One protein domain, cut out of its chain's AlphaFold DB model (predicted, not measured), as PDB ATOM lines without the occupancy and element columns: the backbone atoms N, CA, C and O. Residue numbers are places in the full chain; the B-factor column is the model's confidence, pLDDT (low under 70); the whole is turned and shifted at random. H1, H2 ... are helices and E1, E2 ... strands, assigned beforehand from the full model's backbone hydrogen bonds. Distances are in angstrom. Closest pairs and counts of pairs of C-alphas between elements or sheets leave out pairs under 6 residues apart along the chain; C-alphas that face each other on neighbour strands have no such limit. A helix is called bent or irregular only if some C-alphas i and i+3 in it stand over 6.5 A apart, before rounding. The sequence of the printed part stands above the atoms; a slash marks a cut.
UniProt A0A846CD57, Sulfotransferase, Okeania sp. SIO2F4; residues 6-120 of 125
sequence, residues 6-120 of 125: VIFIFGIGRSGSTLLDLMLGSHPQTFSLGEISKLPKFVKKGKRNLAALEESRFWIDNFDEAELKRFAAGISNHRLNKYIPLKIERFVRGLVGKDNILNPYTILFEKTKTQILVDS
ATOM      1  N   VAL A   6      17.918 -39.700  61.368       94.12
ATOM      2  CA  VAL A   6      16.805 -39.904  60.434       94.12
ATOM      3  C   VAL A   6      15.659 -40.561  61.194       94.12
ATOM      4  O   VAL A   6      15.860 -41.588  61.844       94.12
ATOM      5  N   ILE A   7      14.476 -39.957  61.135       95.25
ATOM      6  CA  ILE A   7      13.230 -40.500  61.677       95.25
ATOM      7  C   ILE A   7      12.429 -41.068  60.511       95.25
ATOM      8  O   ILE A   7      12.111 -40.347  59.569       95.25
ATOM      9  N   PHE A   8      12.079 -42.346  60.597       94.12
ATOM     10  CA  PHE A   8      11.229 -43.011  59.618       94.12
ATOM     11  C   PHE A   8       9.805 -43.127  60.163       94.12
ATOM     12  O   PHE A   8       9.595 -43.707  61.231       94.12
ATOM     13  N   ILE A   9       8.826 -42.593  59.434       92.19
ATOM     14  CA  ILE A   9       7.406 -42.737  59.766       92.19
ATOM     15  C   ILE A   9       6.849 -43.935  59.003       92.19
ATOM     16  O   ILE A   9       6.632 -43.877  57.794       92.19
ATOM     17  N   PHE A  10       6.561 -45.008  59.736       88.69
ATOM     18  CA  PHE A  10       5.909 -46.200  59.202       88.69
ATOM     19  C   PHE A  10       4.425 -46.227  59.570       88.69
ATOM     20  O   PHE A  10       4.035 -45.895  60.687       88.69
ATOM     21  N   GLY A  11       3.590 -46.652  58.628       83.50
ATOM     22  CA  GLY A  11       2.157 -46.809  58.838       83.50
ATOM     23  C   GLY A  11       1.434 -47.176  57.550       83.50
ATOM     24  O   GLY A  11       1.973 -47.033  56.451       83.50
ATOM     25  N   ILE A  12       0.197 -47.644  57.688       83.56
ATOM     26  CA  ILE A  12      -0.683 -47.869  56.543       83.56
ATOM     27  C   ILE A  12      -1.127 -46.532  55.935       83.56
ATOM     28  O   ILE A  12      -1.111 -45.480  56.580       83.56
ATOM     29  N   GLY A  13      -1.555 -46.557  54.675       80.38
ATOM     30  CA  GLY A  13      -2.188 -45.389  54.071       80.38
ATOM     31  C   GLY A  13      -3.371 -44.902  54.917       80.38
ATOM     32  O   GLY A  13      -4.109 -45.704  55.478       80.38
ATOM     33  N   ARG A  14      -3.568 -43.577  54.972       84.31
ATOM     34  CA  ARG A  14      -4.704 -42.925  55.659       84.31
ATOM     35  C   ARG A  14      -4.704 -43.025  57.198       84.31
ATOM     36  O   ARG A  14      -5.705 -42.675  57.804       84.31
ATOM     37  N   SER A  15      -3.583 -43.374  57.834       89.38
ATOM     38  CA  SER A  15      -3.446 -43.412  59.304       89.38
ATOM     39  C   SER A  15      -2.995 -42.092  59.958       89.38
ATOM     40  O   SER A  15      -2.537 -42.092  61.094       89.38
ATOM     41  N   GLY A  16      -3.032 -40.968  59.235       90.06
ATOM     42  CA  GLY A  16      -2.531 -39.681  59.743       90.06
ATOM     43  C   GLY A  16      -1.008 -39.497  59.671       90.06
ATOM     44  O   GLY A  16      -0.497 -38.489  60.143       90.06
ATOM     45  N   SER A  17      -0.266 -40.400  59.022       91.06
ATOM     46  CA  SER A  17       1.199 -40.292  58.889       91.06
ATOM     47  C   SER A  17       1.668 -38.979  58.237       91.06
ATOM     48  O   SER A  17       2.726 -38.472  58.573       91.06
ATOM     49  N   THR A  18       0.891 -38.432  57.294       90.25
ATOM     50  CA  THR A  18       1.197 -37.147  56.645       90.25
ATOM     51  C   THR A  18       1.020 -35.984  57.619       90.25
ATOM     52  O   THR A  18       1.816 -35.058  57.596       90.25
ATOM     53  N   LEU A  19       0.020 -36.045  58.506       93.06
ATOM     54  CA  LEU A  19      -0.142 -35.042  59.558       93.06
ATOM     55  C   LEU A  19       1.047 -35.089  60.525       93.06
ATOM     56  O   LEU A  19       1.614 -34.048  60.831       93.06
ATOM     57  N   LEU A  20       1.468 -36.288  60.939       94.31
ATOM     58  CA  LEU A  20       2.649 -36.463  61.787       94.31
ATOM     59  C   LEU A  20       3.928 -35.928  61.122       94.31
ATOM     60  O   LEU A  20       4.711 -35.242  61.769       94.31
ATOM     61  N   ASP A  21       4.121 -36.207  59.832       93.12
ATOM     62  CA  ASP A  21       5.254 -35.705  59.047       93.12
ATOM     63  C   ASP A  21       5.287 -34.169  58.994       93.12
ATOM     64  O   ASP A  21       6.321 -33.562  59.256       93.12
ATOM     65  N   LEU A  22       4.136 -33.525  58.760       91.62
ATOM     66  CA  LEU A  22       4.010 -32.062  58.768       91.62
ATOM     67  C   LEU A  22       4.246 -31.454  60.159       91.62
ATOM     68  O   LEU A  22       4.917 -30.427  60.274       91.62
ATOM     69  N   MET A  23       3.718 -32.082  61.216       94.69
ATOM     70  CA  MET A  23       3.928 -31.644  62.601       94.69
ATOM     71  C   MET A  23       5.407 -31.704  62.978       94.69
ATOM     72  O   MET A  23       5.942 -30.732  63.507       94.69
ATOM     73  N   LEU A  24       6.076 -32.822  62.680       94.81
ATOM     74  CA  LEU A  24       7.507 -32.959  62.928       94.81
ATOM     75  C   LEU A  24       8.298 -31.980  62.063       94.81
ATOM     76  O   LEU A  24       9.113 -31.256  62.615       94.81
ATOM     77  N   GLY A  25       8.001 -31.898  60.762       91.56
ATOM     78  CA  GLY A  25       8.676 -31.031  59.792       91.56
ATOM     79  C   GLY A  25       8.565 -29.530  60.067       91.56
ATOM     80  O   GLY A  25       9.350 -28.758  59.527       91.56
ATOM     81  N   SER A  26       7.622 -29.114  60.915       91.69
ATOM     82  CA  SER A  26       7.480 -27.725  61.366       91.69
ATOM     83  C   SER A  26       8.478 -27.349  62.473       91.69
ATOM     84  O   SER A  26       8.598 -26.176  62.826       91.69
ATOM     85  N   HIS A  27       9.212 -28.315  63.037       95.00
ATOM     86  CA  HIS A  27      10.233 -28.052  64.047       95.00
ATOM     87  C   HIS A  27      11.539 -27.548  63.396       95.00
ATOM     88  O   HIS A  27      12.044 -28.201  62.481       95.00
ATOM     89  N   PRO A  28      12.171 -26.466  63.897       94.06
ATOM     90  CA  PRO A  28      13.297 -25.793  63.228       94.06
ATOM     91  C   PRO A  28      14.557 -26.654  63.048       94.06
ATOM     92  O   PRO A  28      15.390 -26.373  62.194       94.06
ATOM     93  N   GLN A  29      14.716 -27.712  63.846       95.12
ATOM     94  CA  GLN A  29      15.841 -28.653  63.724       95.12
ATOM     95  C   GLN A  29      15.577 -29.816  62.757       95.12
ATOM     96  O   GLN A  29      16.449 -30.669  62.569       95.12
ATOM     97  N   THR A  30      14.380 -29.880  62.180       94.50
ATOM     98  CA  THR A  30      13.932 -30.984  61.334       94.50
ATOM     99  C   THR A  30      13.717 -30.519  59.901       94.50
ATOM    100  O   THR A  30      13.450 -29.349  59.645       94.50
ATOM    101  N   PHE A  31      13.807 -31.455  58.965       93.38
ATOM    102  CA  PHE A  31      13.357 -31.254  57.598       93.38
ATOM    103  C   PHE A  31      12.526 -32.462  57.173       93.38
ATOM    104  O   PHE A  31      13.019 -33.594  57.196       93.38
ATOM    105  N   SER A  32      11.269 -32.225  56.797       93.12
ATOM    106  CA  SER A  32      10.411 -33.265  56.231       93.12
ATOM    107  C   SER A  32      10.782 -33.513  54.771       93.12
ATOM    108  O   SER A  32      10.757 -32.613  53.932       93.12
ATOM    109  N   LEU A  33      11.132 -34.760  54.467       90.50
ATOM    110  CA  LEU A  33      11.422 -35.230  53.115       90.50
ATOM    111  C   LEU A  33      10.157 -35.684  52.376       90.50
ATOM    112  O   LEU A  33      10.224 -35.991  51.181       90.50
ATOM    113  N   GLY A  34       9.016 -35.754  53.070       88.62
ATOM    114  CA  GLY A  34       7.813 -36.393  52.561       88.62
ATOM    115  C   GLY A  34       8.055 -37.858  52.185       88.62
ATOM    116  O   GLY A  34       8.917 -38.552  52.729       88.62
ATOM    117  N   GLU A  35       7.314 -38.322  51.180       88.06
ATOM    118  CA  GLU A  35       7.497 -39.655  50.605       88.06
ATOM    119  C   GLU A  35       8.638 -39.653  49.570       88.06
ATOM    120  O   GLU A  35       8.404 -39.779  48.362       88.06
ATOM    121  N   ILE A  36       9.882 -39.484  50.033       87.94
ATOM    122  CA  ILE A  36      11.083 -39.401  49.182       87.94
ATOM    123  C   ILE A  36      11.280 -40.637  48.291       87.94
ATOM    124  O   ILE A  36      11.816 -40.519  47.187       87.94
ATOM    125  N   SER A  37      10.755 -41.804  48.676       85.62
ATOM    126  CA  SER A  37      10.727 -43.008  47.834       85.62
ATOM    127  C   SER A  37      10.001 -42.809  46.495       85.62
ATOM    128  O   SER A  37      10.241 -43.554  45.541       85.62
ATOM    129  N   LYS A  38       9.140 -41.788  46.372       84.56
ATOM    130  CA  LYS A  38       8.467 -41.408  45.118       84.56
ATOM    131  C   LYS A  38       9.332 -40.534  44.208       84.56
ATOM    132  O   LYS A  38       9.004 -40.406  43.023       84.56
ATOM    133  N   LEU A  39      10.440 -39.976  44.701       85.56
ATOM    134  CA  LEU A  39      11.339 -39.115  43.928       85.56
ATOM    135  C   LEU A  39      11.791 -39.743  42.599       85.56
ATOM    136  O   LEU A  39      11.659 -39.077  41.569       85.56
ATOM    137  N   PRO A  40      12.220 -41.022  42.538       85.50
ATOM    138  CA  PRO A  40      12.652 -41.630  41.279       85.50
ATOM    139  C   PRO A  40      11.541 -41.673  40.228       85.50
ATOM    140  O   PRO A  40      11.797 -41.490  39.037       85.50
ATOM    141  N   LYS A  41      10.288 -41.869  40.655       85.12
ATOM    142  CA  LYS A  41       9.120 -41.852  39.765       85.12
ATOM    143  C   LYS A  41       8.850 -40.448  39.223       85.12
ATOM    144  O   LYS A  41       8.480 -40.323  38.059       85.12
ATOM    145  N   PHE A  42       9.013 -39.410  40.040       84.81
ATOM    146  CA  PHE A  42       8.805 -38.027  39.609       84.81
ATOM    147  C   PHE A  42       9.898 -37.555  38.653       84.81
ATOM    148  O   PHE A  42       9.570 -37.067  37.572       84.81
ATOM    149  N   VAL A  43      11.165 -37.826  38.970       85.44
ATOM    150  CA  VAL A  43      12.301 -37.475  38.106       85.44
ATOM    151  C   VAL A  43      12.197 -38.162  36.740       85.44
ATOM    152  O   VAL A  43      12.390 -37.511  35.716       85.44
ATOM    153  N   LYS A  44      11.790 -39.442  36.686       84.75
ATOM    154  CA  LYS A  44      11.521 -40.151  35.414       84.75
ATOM    155  C   LYS A  44      10.431 -39.492  34.561       84.75
ATOM    156  O   LYS A  44      10.464 -39.614  33.344       84.75
ATOM    157  N   LYS A  45       9.470 -38.804  35.182       85.50
ATOM    158  CA  LYS A  45       8.402 -38.055  34.497       85.50
ATOM    159  C   LYS A  45       8.806 -36.616  34.148       85.50
ATOM    160  O   LYS A  45       7.936 -35.820  33.811       85.50
ATOM    161  N   GLY A  46      10.081 -36.256  34.301       80.88
ATOM    162  CA  GLY A  46      10.562 -34.884  34.121       80.88
ATOM    163  C   GLY A  46      10.094 -33.915  35.212       80.88
ATOM    164  O   GLY A  46      10.296 -32.711  35.088       80.88
ATOM    165  N   LYS A  47       9.475 -34.409  36.294       78.44
ATOM    166  CA  LYS A  47       9.075 -33.572  37.427       78.44
ATOM    167  C   LYS A  47      10.266 -33.380  38.357       78.44
ATOM    168  O   LYS A  47      10.887 -34.351  38.783       78.44
ATOM    169  N   ARG A  48      10.544 -32.123  38.706       68.56
ATOM    170  CA  ARG A  48      11.596 -31.754  39.669       68.56
ATOM    171  C   ARG A  48      11.063 -31.464  41.073       68.56
ATOM    172  O   ARG A  48      11.863 -31.328  41.986       68.56
ATOM    173  N   ASN A  49       9.741 -31.422  41.254       67.69
ATOM    174  CA  ASN A  49       9.112 -31.281  42.564       67.69
ATOM    175  C   ASN A  49       8.487 -32.614  43.030       67.69
ATOM    176  O   ASN A  49       7.865 -33.332  42.236       67.69
ATOM    177  N   LEU A  50       8.655 -32.939  44.315       65.06
ATOM    178  CA  LEU A  50       7.912 -34.002  44.986       65.06
ATOM    179  C   LEU A  50       6.475 -33.512  45.188       65.06
ATOM    180  O   LEU A  50       6.229 -32.596  45.963       65.06
ATOM    181  N   ALA A  51       5.505 -34.161  44.545       46.88
ATOM    182  CA  ALA A  51       4.086 -33.784  44.601       46.88
ATOM    183  C   ALA A  51       3.406 -33.973  45.984       46.88
ATOM    184  O   ALA A  51       2.189 -34.089  46.049       46.88
ATOM    185  N   ALA A  52       4.164 -34.066  47.082       46.75
ATOM    186  CA  ALA A  52       3.622 -34.037  48.442       46.75
ATOM    187  C   ALA A  52       3.595 -32.614  49.035       46.75
ATOM    188  O   ALA A  52       2.781 -32.347  49.910       46.75
ATOM    189  N   LEU A  53       4.443 -31.706  48.540       49.84
ATOM    190  CA  LEU A  53       4.458 -30.288  48.902       49.84
ATOM    191  C   LEU A  53       4.609 -29.490  47.603       49.84
ATOM    192  O   LEU A  53       5.724 -29.189  47.182       49.84
ATOM    193  N   GLU A  54       3.494 -29.191  46.932       48.41
ATOM    194  CA  GLU A  54       3.487 -28.460  45.650       48.41
ATOM    195  C   GLU A  54       4.209 -27.101  45.728       48.41
ATOM    196  O   GLU A  54       4.738 -26.631  44.723       48.41
ATOM    197  N   GLU A  55       4.341 -26.536  46.930       57.75
ATOM    198  CA  GLU A  55       5.029 -25.268  47.197       57.75
ATOM    199  C   GLU A  55       6.530 -25.410  47.510       57.75
ATOM    200  O   GLU A  55       7.263 -24.419  47.511       57.75
ATOM    201  N   SER A  56       7.038 -26.624  47.762       69.88
ATOM    202  CA  SER A  56       8.452 -26.800  48.110       69.88
ATOM    203  C   SER A  56       9.346 -26.629  46.885       69.88
ATOM    204  O   SER A  56       9.433 -27.496  46.015       69.88
ATOM    205  N   ARG A  57      10.080 -25.516  46.834       80.88
ATOM    206  CA  ARG A  57      11.115 -25.278  45.816       80.88
ATOM    207  C   ARG A  57      12.455 -25.927  46.155       80.88
ATOM    208  O   ARG A  57      13.373 -25.855  45.348       80.88
ATOM    209  N   PHE A  58      12.577 -26.587  47.311       86.44
ATOM    210  CA  PHE A  58      13.842 -27.136  47.810       86.44
ATOM    211  C   PHE A  58      14.602 -27.938  46.744       86.44
ATOM    212  O   PHE A  58      15.770 -27.663  46.491       86.44
ATOM    213  N   TRP A  59      13.933 -28.883  46.081       85.88
ATOM    214  CA  TRP A  59      14.553 -29.753  45.074       85.88
ATOM    215  C   TRP A  59      14.988 -29.014  43.808       85.88
ATOM    216  O   TRP A  59      15.921 -29.447  43.141       85.88
ATOM    217  N   ILE A  60      14.319 -27.915  43.470       84.75
ATOM    218  CA  ILE A  60      14.657 -27.081  42.314       84.75
ATOM    219  C   ILE A  60      15.841 -26.179  42.664       84.75
ATOM    220  O   ILE A  60      16.789 -26.090  41.890       84.75
ATOM    221  N   ASP A  61      15.794 -25.568  43.846       88.44
ATOM    222  CA  ASP A  61      16.761 -24.571  44.303       88.44
ATOM    223  C   ASP A  61      18.100 -25.206  44.723       88.44
ATOM    224  O   ASP A  61      19.145 -24.568  44.625       88.44
ATOM    225  N   ASN A  62      18.090 -26.464  45.184       88.94
ATOM    226  CA  ASN A  62      19.265 -27.109  45.785       88.94
ATOM    227  C   ASN A  62      19.884 -28.226  44.937       88.94
ATOM    228  O   ASN A  62      20.975 -28.685  45.280       88.94
ATOM    229  N   PHE A  63      19.225 -28.678  43.866       88.50
ATOM    230  CA  PHE A  63      19.740 -29.743  43.001       88.50
ATOM    231  C   PHE A  63      19.681 -29.346  41.531       88.50
ATOM    232  O   PHE A  63      18.610 -29.044  40.989       88.50
ATOM    233  N   ASP A  64      20.819 -29.448  40.843       89.75
ATOM    234  CA  ASP A  64      20.819 -29.425  39.381       89.75
ATOM    235  C   ASP A  64      20.143 -30.692  38.815       89.75
ATOM    236  O   ASP A  64      19.887 -31.670  39.523       89.75
ATOM    237  N   GLU A  65      19.796 -30.687  37.527       84.31
ATOM    238  CA  GLU A  65      19.065 -31.808  36.926       84.31
ATOM    239  C   GLU A  65      19.865 -33.123  36.951       84.31
ATOM    240  O   GLU A  65      19.303 -34.198  37.186       84.31
ATOM    241  N   ALA A  66      21.177 -33.061  36.722       86.19
ATOM    242  CA  ALA A  66      22.037 -34.236  36.715       86.19
ATOM    243  C   ALA A  66      22.248 -34.777  38.137       86.19
ATOM    244  O   ALA A  66      22.248 -35.992  38.344       86.19
ATOM    245  N   GLU A  67      22.393 -33.896  39.122       85.88
ATOM    246  CA  GLU A  67      22.479 -34.205  40.544       85.88
ATOM    247  C   GLU A  67      21.189 -34.855  41.031       85.88
ATOM    248  O   GLU A  67      21.245 -35.932  41.624       85.88
ATOM    249  N   LEU A  68      20.033 -34.284  40.690       86.00
ATOM    250  CA  LEU A  68      18.733 -34.833  41.058       86.00
ATOM    251  C   LEU A  68      18.506 -36.219  40.439       86.00
ATOM    252  O   LEU A  68      18.016 -37.121  41.118       86.00
ATOM    253  N   LYS A  69      18.917 -36.433  39.180       84.69
ATOM    254  CA  LYS A  69      18.880 -37.756  38.528       84.69
ATOM    255  C   LYS A  69      19.780 -38.773  39.230       84.69
ATOM    256  O   LYS A  69      19.343 -39.900  39.467       84.69
ATOM    257  N   ARG A  70      21.012 -38.393  39.586       83.31
ATOM    258  CA  ARG A  70      21.944 -39.262  40.334       83.31
ATOM    259  C   ARG A  70      21.406 -39.600  41.722       83.31
ATOM    260  O   ARG A  70      21.433 -40.762  42.117       83.31
ATOM    261  N   PHE A  71      20.887 -38.603  42.429       85.31
ATOM    262  CA  PHE A  71      20.297 -38.763  43.752       85.31
ATOM    263  C   PHE A  71      19.069 -39.682  43.710       85.31
ATOM    264  O   PHE A  71      18.975 -40.645  44.469       85.31
ATOM    265  N   ALA A  72      18.166 -39.460  42.753       84.81
ATOM    266  CA  ALA A  72      17.001 -40.307  42.533       84.81
ATOM    267  C   ALA A  72      17.377 -41.755  42.176       84.81
ATOM    268  O   ALA A  72      16.689 -42.685  42.589       84.81
ATOM    269  N   ALA A  73      18.472 -41.973  41.444       81.06
ATOM    270  CA  ALA A  73      18.987 -43.321  41.213       81.06
ATOM    271  C   ALA A  73      19.455 -43.988  42.520       81.06
ATOM    272  O   ALA A  73      19.176 -45.167  42.718       81.06
ATOM    273  N   GLY A  74      20.089 -43.233  43.425       79.75
ATOM    274  CA  GLY A  74      20.548 -43.723  44.732       79.75
ATOM    275  C   GLY A  74      19.433 -44.062  45.721       79.75
ATOM    276  O   GLY A  74      19.536 -45.045  46.445       79.75
ATOM    277  N   ILE A  75      18.335 -43.299  45.708       80.75
ATOM    278  CA  ILE A  75      17.122 -43.590  46.499       80.75
ATOM    279  C   ILE A  75      16.309 -44.753  45.906       80.75
ATOM    280  O   ILE A  75      15.477 -45.354  46.585       80.75
ATOM    281  N   SER A  76      16.487 -45.074  44.622       74.19
ATOM    282  CA  SER A  76      15.673 -46.103  43.981       74.19
ATOM    283  C   SER A  76      15.969 -47.500  44.540       74.19
ATOM    284  O   SER A  76      17.121 -47.891  44.688       74.19
ATOM    285  N   ASN A  77      14.923 -48.309  44.747       61.75
ATOM    286  CA  ASN A  77      15.035 -49.732  45.119       61.75
ATOM    287  C   ASN A  77      15.694 -50.610  44.031       61.75
ATOM    288  O   ASN A  77      15.714 -51.838  44.140       61.75
ATOM    289  N   HIS A  78      16.194 -50.020  42.946       55.06
ATOM    290  CA  HIS A  78      16.865 -50.758  41.893       55.06
ATOM    291  C   HIS A  78      18.352 -50.883  42.206       55.06
ATOM    292  O   HIS A  78      19.033 -49.901  42.491       55.06
ATOM    293  N   ARG A  79      18.877 -52.106  42.069       56.78
ATOM    294  CA  ARG A  79      20.320 -52.303  41.925       56.78
ATOM    295  C   ARG A  79      20.806 -51.415  40.778       56.78
ATOM    296  O   ARG A  79      20.299 -51.539  39.665       56.78
ATOM    297  N   LEU A  80      21.785 -50.559  41.051       60.75
ATOM    298  CA  LEU A  80      22.413 -49.705  40.039       60.75
ATOM    299  C   LEU A  80      23.031 -50.551  38.918       60.75
ATOM    300  O   LEU A  80      22.990 -50.157  37.755       60.75
ATOM    301  N   ASN A  81      23.539 -51.741  39.257       63.09
ATOM    302  CA  ASN A  81      23.950 -52.754  38.295       63.09
ATOM    303  C   ASN A  81      23.341 -54.129  38.626       63.09
ATOM    304  O   ASN A  81      23.478 -54.646  39.734       63.09
ATOM    305  N   LYS A  82      22.677 -54.751  37.644       63.28
ATOM    306  CA  LYS A  82      22.041 -56.073  37.781       63.28
ATOM    307  C   LYS A  82      23.058 -57.192  38.050       63.28
ATOM    308  O   LYS A  82      22.732 -58.136  38.770       63.28
ATOM    309  N   TYR A  83      24.260 -57.075  37.486       72.75
ATOM    310  CA  TYR A  83      25.263 -58.143  37.428       72.75
ATOM    311  C   TYR A  83      26.384 -57.997  38.460       72.75
ATOM    312  O   TYR A  83      27.088 -58.965  38.727       72.75
ATOM    313  N   ILE A  84      26.545 -56.815  39.060       71.75
ATOM    314  CA  ILE A  84      27.575 -56.580  40.075       71.75
ATOM    315  C   ILE A  84      26.940 -56.712  41.465       71.75
ATOM    316  O   ILE A  84      25.977 -56.005  41.772       71.75
ATOM    317  N   PRO A  85      27.455 -57.598  42.337       76.19
ATOM    318  CA  PRO A  85      27.035 -57.658  43.728       76.19
ATOM    319  C   PRO A  85      27.195 -56.301  44.423       76.19
ATOM    320  O   PRO A  85      28.255 -55.681  44.351       76.19
ATOM    321  N   LEU A  86      26.174 -55.886  45.180       68.38
ATOM    322  CA  LEU A  86      26.138 -54.586  45.863       68.38
ATOM    323  C   LEU A  86      27.382 -54.333  46.737       68.38
ATOM    324  O   LEU A  86      27.860 -53.210  46.816       68.38
ATOM    325  N   LYS A  87      27.940 -55.374  47.375       72.69
ATOM    326  CA  LYS A  87      29.169 -55.259  48.182       72.69
ATOM    327  C   LYS A  87      30.382 -54.828  47.350       72.69
ATOM    328  O   LYS A  87      31.130 -53.963  47.787       72.69
ATOM    329  N   ILE A  88      30.551 -55.412  46.163       78.19
ATOM    330  CA  ILE A  88      31.656 -55.091  45.249       78.19
ATOM    331  C   ILE A  88      31.458 -53.685  44.692       78.19
ATOM    332  O   ILE A  88      32.388 -52.886  44.679       78.19
ATOM    333  N   GLU A  89      30.226 -53.356  44.302       74.44
ATOM    334  CA  GLU A  89      29.895 -52.015  43.832       74.44
ATOM    335  C   GLU A  89      30.187 -50.945  44.897       74.44
ATOM    336  O   GLU A  89      30.834 -49.945  44.589       74.44
ATOM    337  N   ARG A  90      29.779 -51.170  46.154       70.44
ATOM    338  CA  ARG A  90      30.085 -50.277  47.286       70.44
ATOM    339  C   ARG A  90      31.587 -50.133  47.512       70.44
ATOM    340  O   ARG A  90      32.063 -49.021  47.689       70.44
ATOM    341  N   PHE A  91      32.330 -51.237  47.471       74.81
ATOM    342  CA  PHE A  91      33.781 -51.219  47.658       74.81
ATOM    343  C   PHE A  91      34.489 -50.385  46.580       74.81
ATOM    344  O   PHE A  91      35.248 -49.473  46.900       74.81
ATOM    345  N   VAL A  92      34.188 -50.635  45.303       73.69
ATOM    346  CA  VAL A  92      34.792 -49.898  44.181       73.69
ATOM    347  C   VAL A  92      34.412 -48.416  44.223       73.69
ATOM    348  O   VAL A  92      35.258 -47.554  44.000       73.69
ATOM    349  N   ARG A  93      33.156 -48.085  44.535       68.25
ATOM    350  CA  ARG A  93      32.702 -46.686  44.616       68.25
ATOM    351  C   ARG A  93      33.291 -45.936  45.806       68.25
ATOM    352  O   ARG A  93      33.627 -44.765  45.636       68.25
ATOM    353  N   GLY A  94      33.477 -46.620  46.935       67.75
ATOM    354  CA  GLY A  94      34.196 -46.097  48.094       67.75
ATOM    355  C   GLY A  94      35.639 -45.726  47.751       67.75
ATOM    356  O   GLY A  94      36.095 -44.653  48.130       67.75
ATOM    357  N   LEU A  95      36.327 -46.545  46.944       70.56
ATOM    358  CA  LEU A  95      37.682 -46.239  46.463       70.56
ATOM    359  C   LEU A  95      37.723 -45.069  45.466       70.56
ATOM    360  O   LEU A  95      38.683 -44.307  45.451       70.56
ATOM    361  N   VAL A  96      36.686 -44.907  44.638       67.62
ATOM    362  CA  VAL A  96      36.607 -43.854  43.604       67.62
ATOM    363  C   VAL A  96      36.025 -42.534  44.152       67.62
ATOM    364  O   VAL A  96      35.911 -41.553  43.420       67.62
ATOM    365  N   GLY A  97      35.627 -42.483  45.430       57.81
ATOM    366  CA  GLY A  97      35.044 -41.290  46.058       57.81
ATOM    367  C   GLY A  97      33.677 -40.878  45.490       57.81
ATOM    368  O   GLY A  97      33.184 -39.791  45.777       57.81
ATOM    369  N   LYS A  98      33.033 -41.733  44.682       59.91
ATOM    370  CA  LYS A  98      31.702 -41.499  44.087       59.91
ATOM    371  C   LYS A  98      30.615 -42.212  44.894       59.91
ATOM    372  O   LYS A  98      29.817 -42.971  44.338       59.91
ATOM    373  N   ASP A  99      30.598 -41.963  46.201       63.94
ATOM    374  CA  ASP A  99      29.730 -42.659  47.165       63.94
ATOM    375  C   ASP A  99      28.388 -41.945  47.417       63.94
ATOM    376  O   ASP A  99      27.519 -42.432  48.136       63.94
ATOM    377  N   ASN A 100      28.174 -40.806  46.753       60.09
ATOM    378  CA  ASN A 100      26.967 -39.977  46.844       60.09
ATOM    379  C   ASN A 100      25.676 -40.741  46.499       60.09
ATOM    380  O   ASN A 100      24.600 -40.433  46.998       60.09
ATOM    381  N   ILE A 101      25.774 -41.769  45.655       62.22
ATOM    382  CA  ILE A 101      24.628 -42.604  45.280       62.22
ATOM    383  C   ILE A 101      24.237 -43.555  46.427       62.22
ATOM    384  O   ILE A 101      23.082 -43.944  46.539       62.22
ATOM    385  N   LEU A 102      25.189 -43.922  47.289       66.38
ATOM    386  CA  LEU A 102      25.013 -44.929  48.337       66.38
ATOM    387  C   LEU A 102      24.685 -44.323  49.707       66.38
ATOM    388  O   LEU A 102      24.212 -45.040  50.584       66.38
ATOM    389  N   ASN A 103      24.883 -43.012  49.870       79.56
ATOM    390  CA  ASN A 103      24.643 -42.291  51.120       79.56
ATOM    391  C   ASN A 103      23.670 -41.109  50.924       79.56
ATOM    392  O   ASN A 103      24.036 -39.958  51.177       79.56
ATOM    393  N   PRO A 104      22.423 -41.350  50.474       84.19
ATOM    394  CA  PRO A 104      21.502 -40.272  50.115       84.19
ATOM    395  C   PRO A 104      21.168 -39.340  51.292       84.19
ATOM    396  O   PRO A 104      21.117 -38.125  51.121       84.19
ATOM    397  N   TYR A 105      21.008 -39.866  52.509       88.81
ATOM    398  CA  TYR A 105      20.716 -39.027  53.678       88.81
ATOM    399  C   TYR A 105      21.872 -38.088  54.043       88.81
ATOM    400  O   TYR A 105      21.619 -36.981  54.508       88.81
ATOM    401  N   THR A 106      23.127 -38.469  53.780       89.12
ATOM    402  CA  THR A 106      24.290 -37.599  54.019       89.12
ATOM    403  C   THR A 106      24.207 -36.329  53.174       89.12
ATOM    404  O   THR A 106      24.334 -35.234  53.718       89.12
ATOM    405  N   ILE A 107      23.886 -36.470  51.883       88.56
ATOM    406  CA  ILE A 107      23.691 -35.338  50.960       88.56
ATOM    407  C   ILE A 107      22.546 -34.451  51.438       88.56
ATOM    408  O   ILE A 107      22.648 -33.227  51.416       88.56
ATOM    409  N   LEU A 108      21.450 -35.056  51.894       91.00
ATOM    410  CA  LEU A 108      20.311 -34.292  52.389       91.00
ATOM    411  C   LEU A 108      20.675 -33.476  53.624       91.00
ATOM    412  O   LEU A 108      20.362 -32.294  53.647       91.00
ATOM    413  N   PHE A 109      21.407 -34.038  54.588       92.88
ATOM    414  CA  PHE A 109      21.878 -33.264  55.739       92.88
ATOM    415  C   PHE A 109      22.788 -32.092  55.343       92.88
ATOM    416  O   PHE A 109      22.760 -31.053  55.998       92.88
ATOM    417  N   GLU A 110      23.610 -32.241  54.301       91.56
ATOM    418  CA  GLU A 110      24.456 -31.154  53.789       91.56
ATOM    419  C   GLU A 110      23.627 -30.037  53.138       91.56
ATOM    420  O   GLU A 110      23.913 -28.857  53.348       91.56
ATOM    421  N   LYS A 111      22.579 -30.398  52.386       90.75
ATOM    422  CA  LYS A 111      21.708 -29.451  51.673       90.75
ATOM    423  C   LYS A 111      20.707 -28.762  52.606       90.75
ATOM    424  O   LYS A 111      20.495 -27.560  52.484       90.75
ATOM    425  N   THR A 112      20.098 -29.493  53.542       91.19
ATOM    426  CA  THR A 112      19.088 -28.950  54.467       91.19
ATOM    427  C   THR A 112      19.711 -28.211  55.645       91.19
ATOM    428  O   THR A 112      19.064 -27.341  56.219       91.19
ATOM    429  N   LYS A 113      20.953 -28.557  56.021       92.38
ATOM    430  CA  LYS A 113      21.643 -28.053  57.222       92.38
ATOM    431  C   LYS A 113      20.859 -28.297  58.522       92.38
ATOM    432  O   LYS A 113      21.068 -27.601  59.512       92.38
ATOM    433  N   THR A 114      19.971 -29.292  58.530       92.44
ATOM    434  CA  THR A 114      19.192 -29.690  59.709       92.44
ATOM    435  C   THR A 114      19.866 -30.828  60.468       92.44
ATOM    436  O   THR A 114      20.726 -31.536  59.940       92.44
ATOM    437  N   GLN A 115      19.476 -31.023  61.728       94.88
ATOM    438  CA  GLN A 115      19.971 -32.135  62.547       94.88
ATOM    439  C   GLN A 115      19.144 -33.405  62.346       94.88
ATOM    440  O   GLN A 115      19.645 -34.518  62.527       94.88
ATOM    441  N   ILE A 116      17.875 -33.238  61.973       96.12
ATOM    442  CA  ILE A 116      16.916 -34.325  61.832       96.12
ATOM    443  C   ILE A 116      16.306 -34.287  60.432       96.12
ATOM    444  O   ILE A 116      15.866 -33.239  59.954       96.12
ATOM    445  N   LEU A 117      16.260 -35.445  59.782       95.25
ATOM    446  CA  LEU A 117      15.468 -35.673  58.577       95.25
ATOM    447  C   LEU A 117      14.287 -36.571  58.926       95.25
ATOM    448  O   LEU A 117      14.460 -37.558  59.644       95.25
ATOM    449  N   VAL A 118      13.107 -36.242  58.414       94.81
ATOM    450  CA  VAL A 118      11.895 -37.052  58.581       94.81
ATOM    451  C   VAL A 118      11.527 -37.642  57.230       94.81
ATOM    452  O   VAL A 118      11.281 -36.909  56.276       94.81
ATOM    453  N   ASP A 119      11.530 -38.967  57.137       92.56
ATOM    454  CA  ASP A 119      11.163 -39.715  55.938       92.56
ATOM    455  C   ASP A 119       9.828 -40.421  56.179       92.56
ATOM    456  O   ASP A 119       9.718 -41.286  57.053       92.56
ATOM    457  N   SER A 120       8.802 -40.047  55.413       91.06
ATOM    458  CA  SER A 120       7.451 -40.609  55.524       91.06
ATOM    459  C   SER A 120       7.100 -41.565  54.386       91.06
ATOM    460  O   SER A 120       5.923 -41.862  54.147       91.06
TER     461      SER A 120
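What this domain is: This is residues 6 to 120 of the 125 residues of the protein "Sulfotransferase" of Okeania sp. SIO2F4 (UniProt A0A846CD57). A small wall of three short parallel strands, E1, E3 and E2, has a helix over each face, H1 over one and H6 over the other. Away from the sheet H2 and H4 cross each other, with the short H3 near H4 and H6, while H5 is held out at the far end of the domain from H1, and residues 82 to 88, the last three of them in H5, stick out free. The printed part has 115 residues, with six named helices and three named strands in the order E1, H1, E2, H2, H3, H4, H5, H6, E3; the sheet's order is E1, E3, E2, and the class is mostly helix. The whole is compact, with a radius of gyration of the C-alphas of 15.0 A, and it spans 40 by 28 by 28 A.

How they stand to each other: In the sheet, E3, residues 116 to 119, is the inner strand between the edge strands E1, residues 6 to 8, and E2, residues 30 to 32. E1 and E3 are parallel at 28 degrees, with N 7 and O 117 within hydrogen-bond range at 2.8 A and N 119 and O 7 at 2.9 A. E3 and E2 are parallel at 18 degrees, with N 31 and O 116 at 2.9 A. H1, residues 17 to 25, is on the sheet at a height of 7.8 A, and its closest C-alphas to E2 are those of Gly 25 and Ser 32, 4.5 A apart. It runs along the strands, but only just, at 29 degrees to E2 on the local plane. E1, H1 and E2 form a split strand-helix-strand unit, two strands running the same way with E3 between them in the sheet, and its crossover is right-handed. H6, residues 104 to 112, is on the opposite face at a height of 9.7 A, over E3 and slantwise to the strands, at 55 degrees to E3 on the local plane; the closest C-alphas of H6 and E3 are those of Phe 109 and Leu 117, 7.4 A apart. H4, residues 65 to 75, and H6 only just touch, with 3 pairs of C-alphas within 8 A, the closest being Gly 74 and Pro 104 at 6.5 A. H2, residues 36 to 44, touches H4 at a steep tilt of 46 degrees, opposite ways, with the C-alphas of Pro 40 and Ala 72 closest at 4.7 A. H3, residues 58 to 62, is close to but not clearly touching H6, with the C-alphas of Asn 62 and Lys 111 closest at 6.8 A. H5, residues 86 to 96, touches no helix and is not on the sheet. E2, the helices H2 to H6 and E3 form a strand-helix-strand unit, two parallel neighbour strands with helices between. Every O i to N i+4 pair is within hydrogen-bond range in H1, H3, H4, H5 and H6, against 3 of 5 in H2.

Where its parts are: E1 begins at C-alpha 6 (16.805, -39.904, 60.434), and E3, 9.8 A long, ends at C-alpha 119 (11.163, -39.715, 55.938). E1 is 6.4 A long and E2 6.6 A. H4 measures 15.3 A, H5 15.2 A, H2 13.8 A, H6 12.4 A, H1 11.9 A and H3 5.8 A. H5 ends at C-alpha 96 (36.607, -43.854, 43.604). H2 is irregular, but only just: C-alphas 37 and 40 are 7.0 A apart.

The domain as a whole: The two C-alphas farthest apart are those of Arg 14 and Leu 95, at 43.5 A. The printed part has no cut. The link from H2 to H3, residues 45 to 57, is long. The mean pLDDT of the printed part is 81.2, and 25 residues are under 70, among them residues 48 to 56, 77 to 82 and 96 to 102.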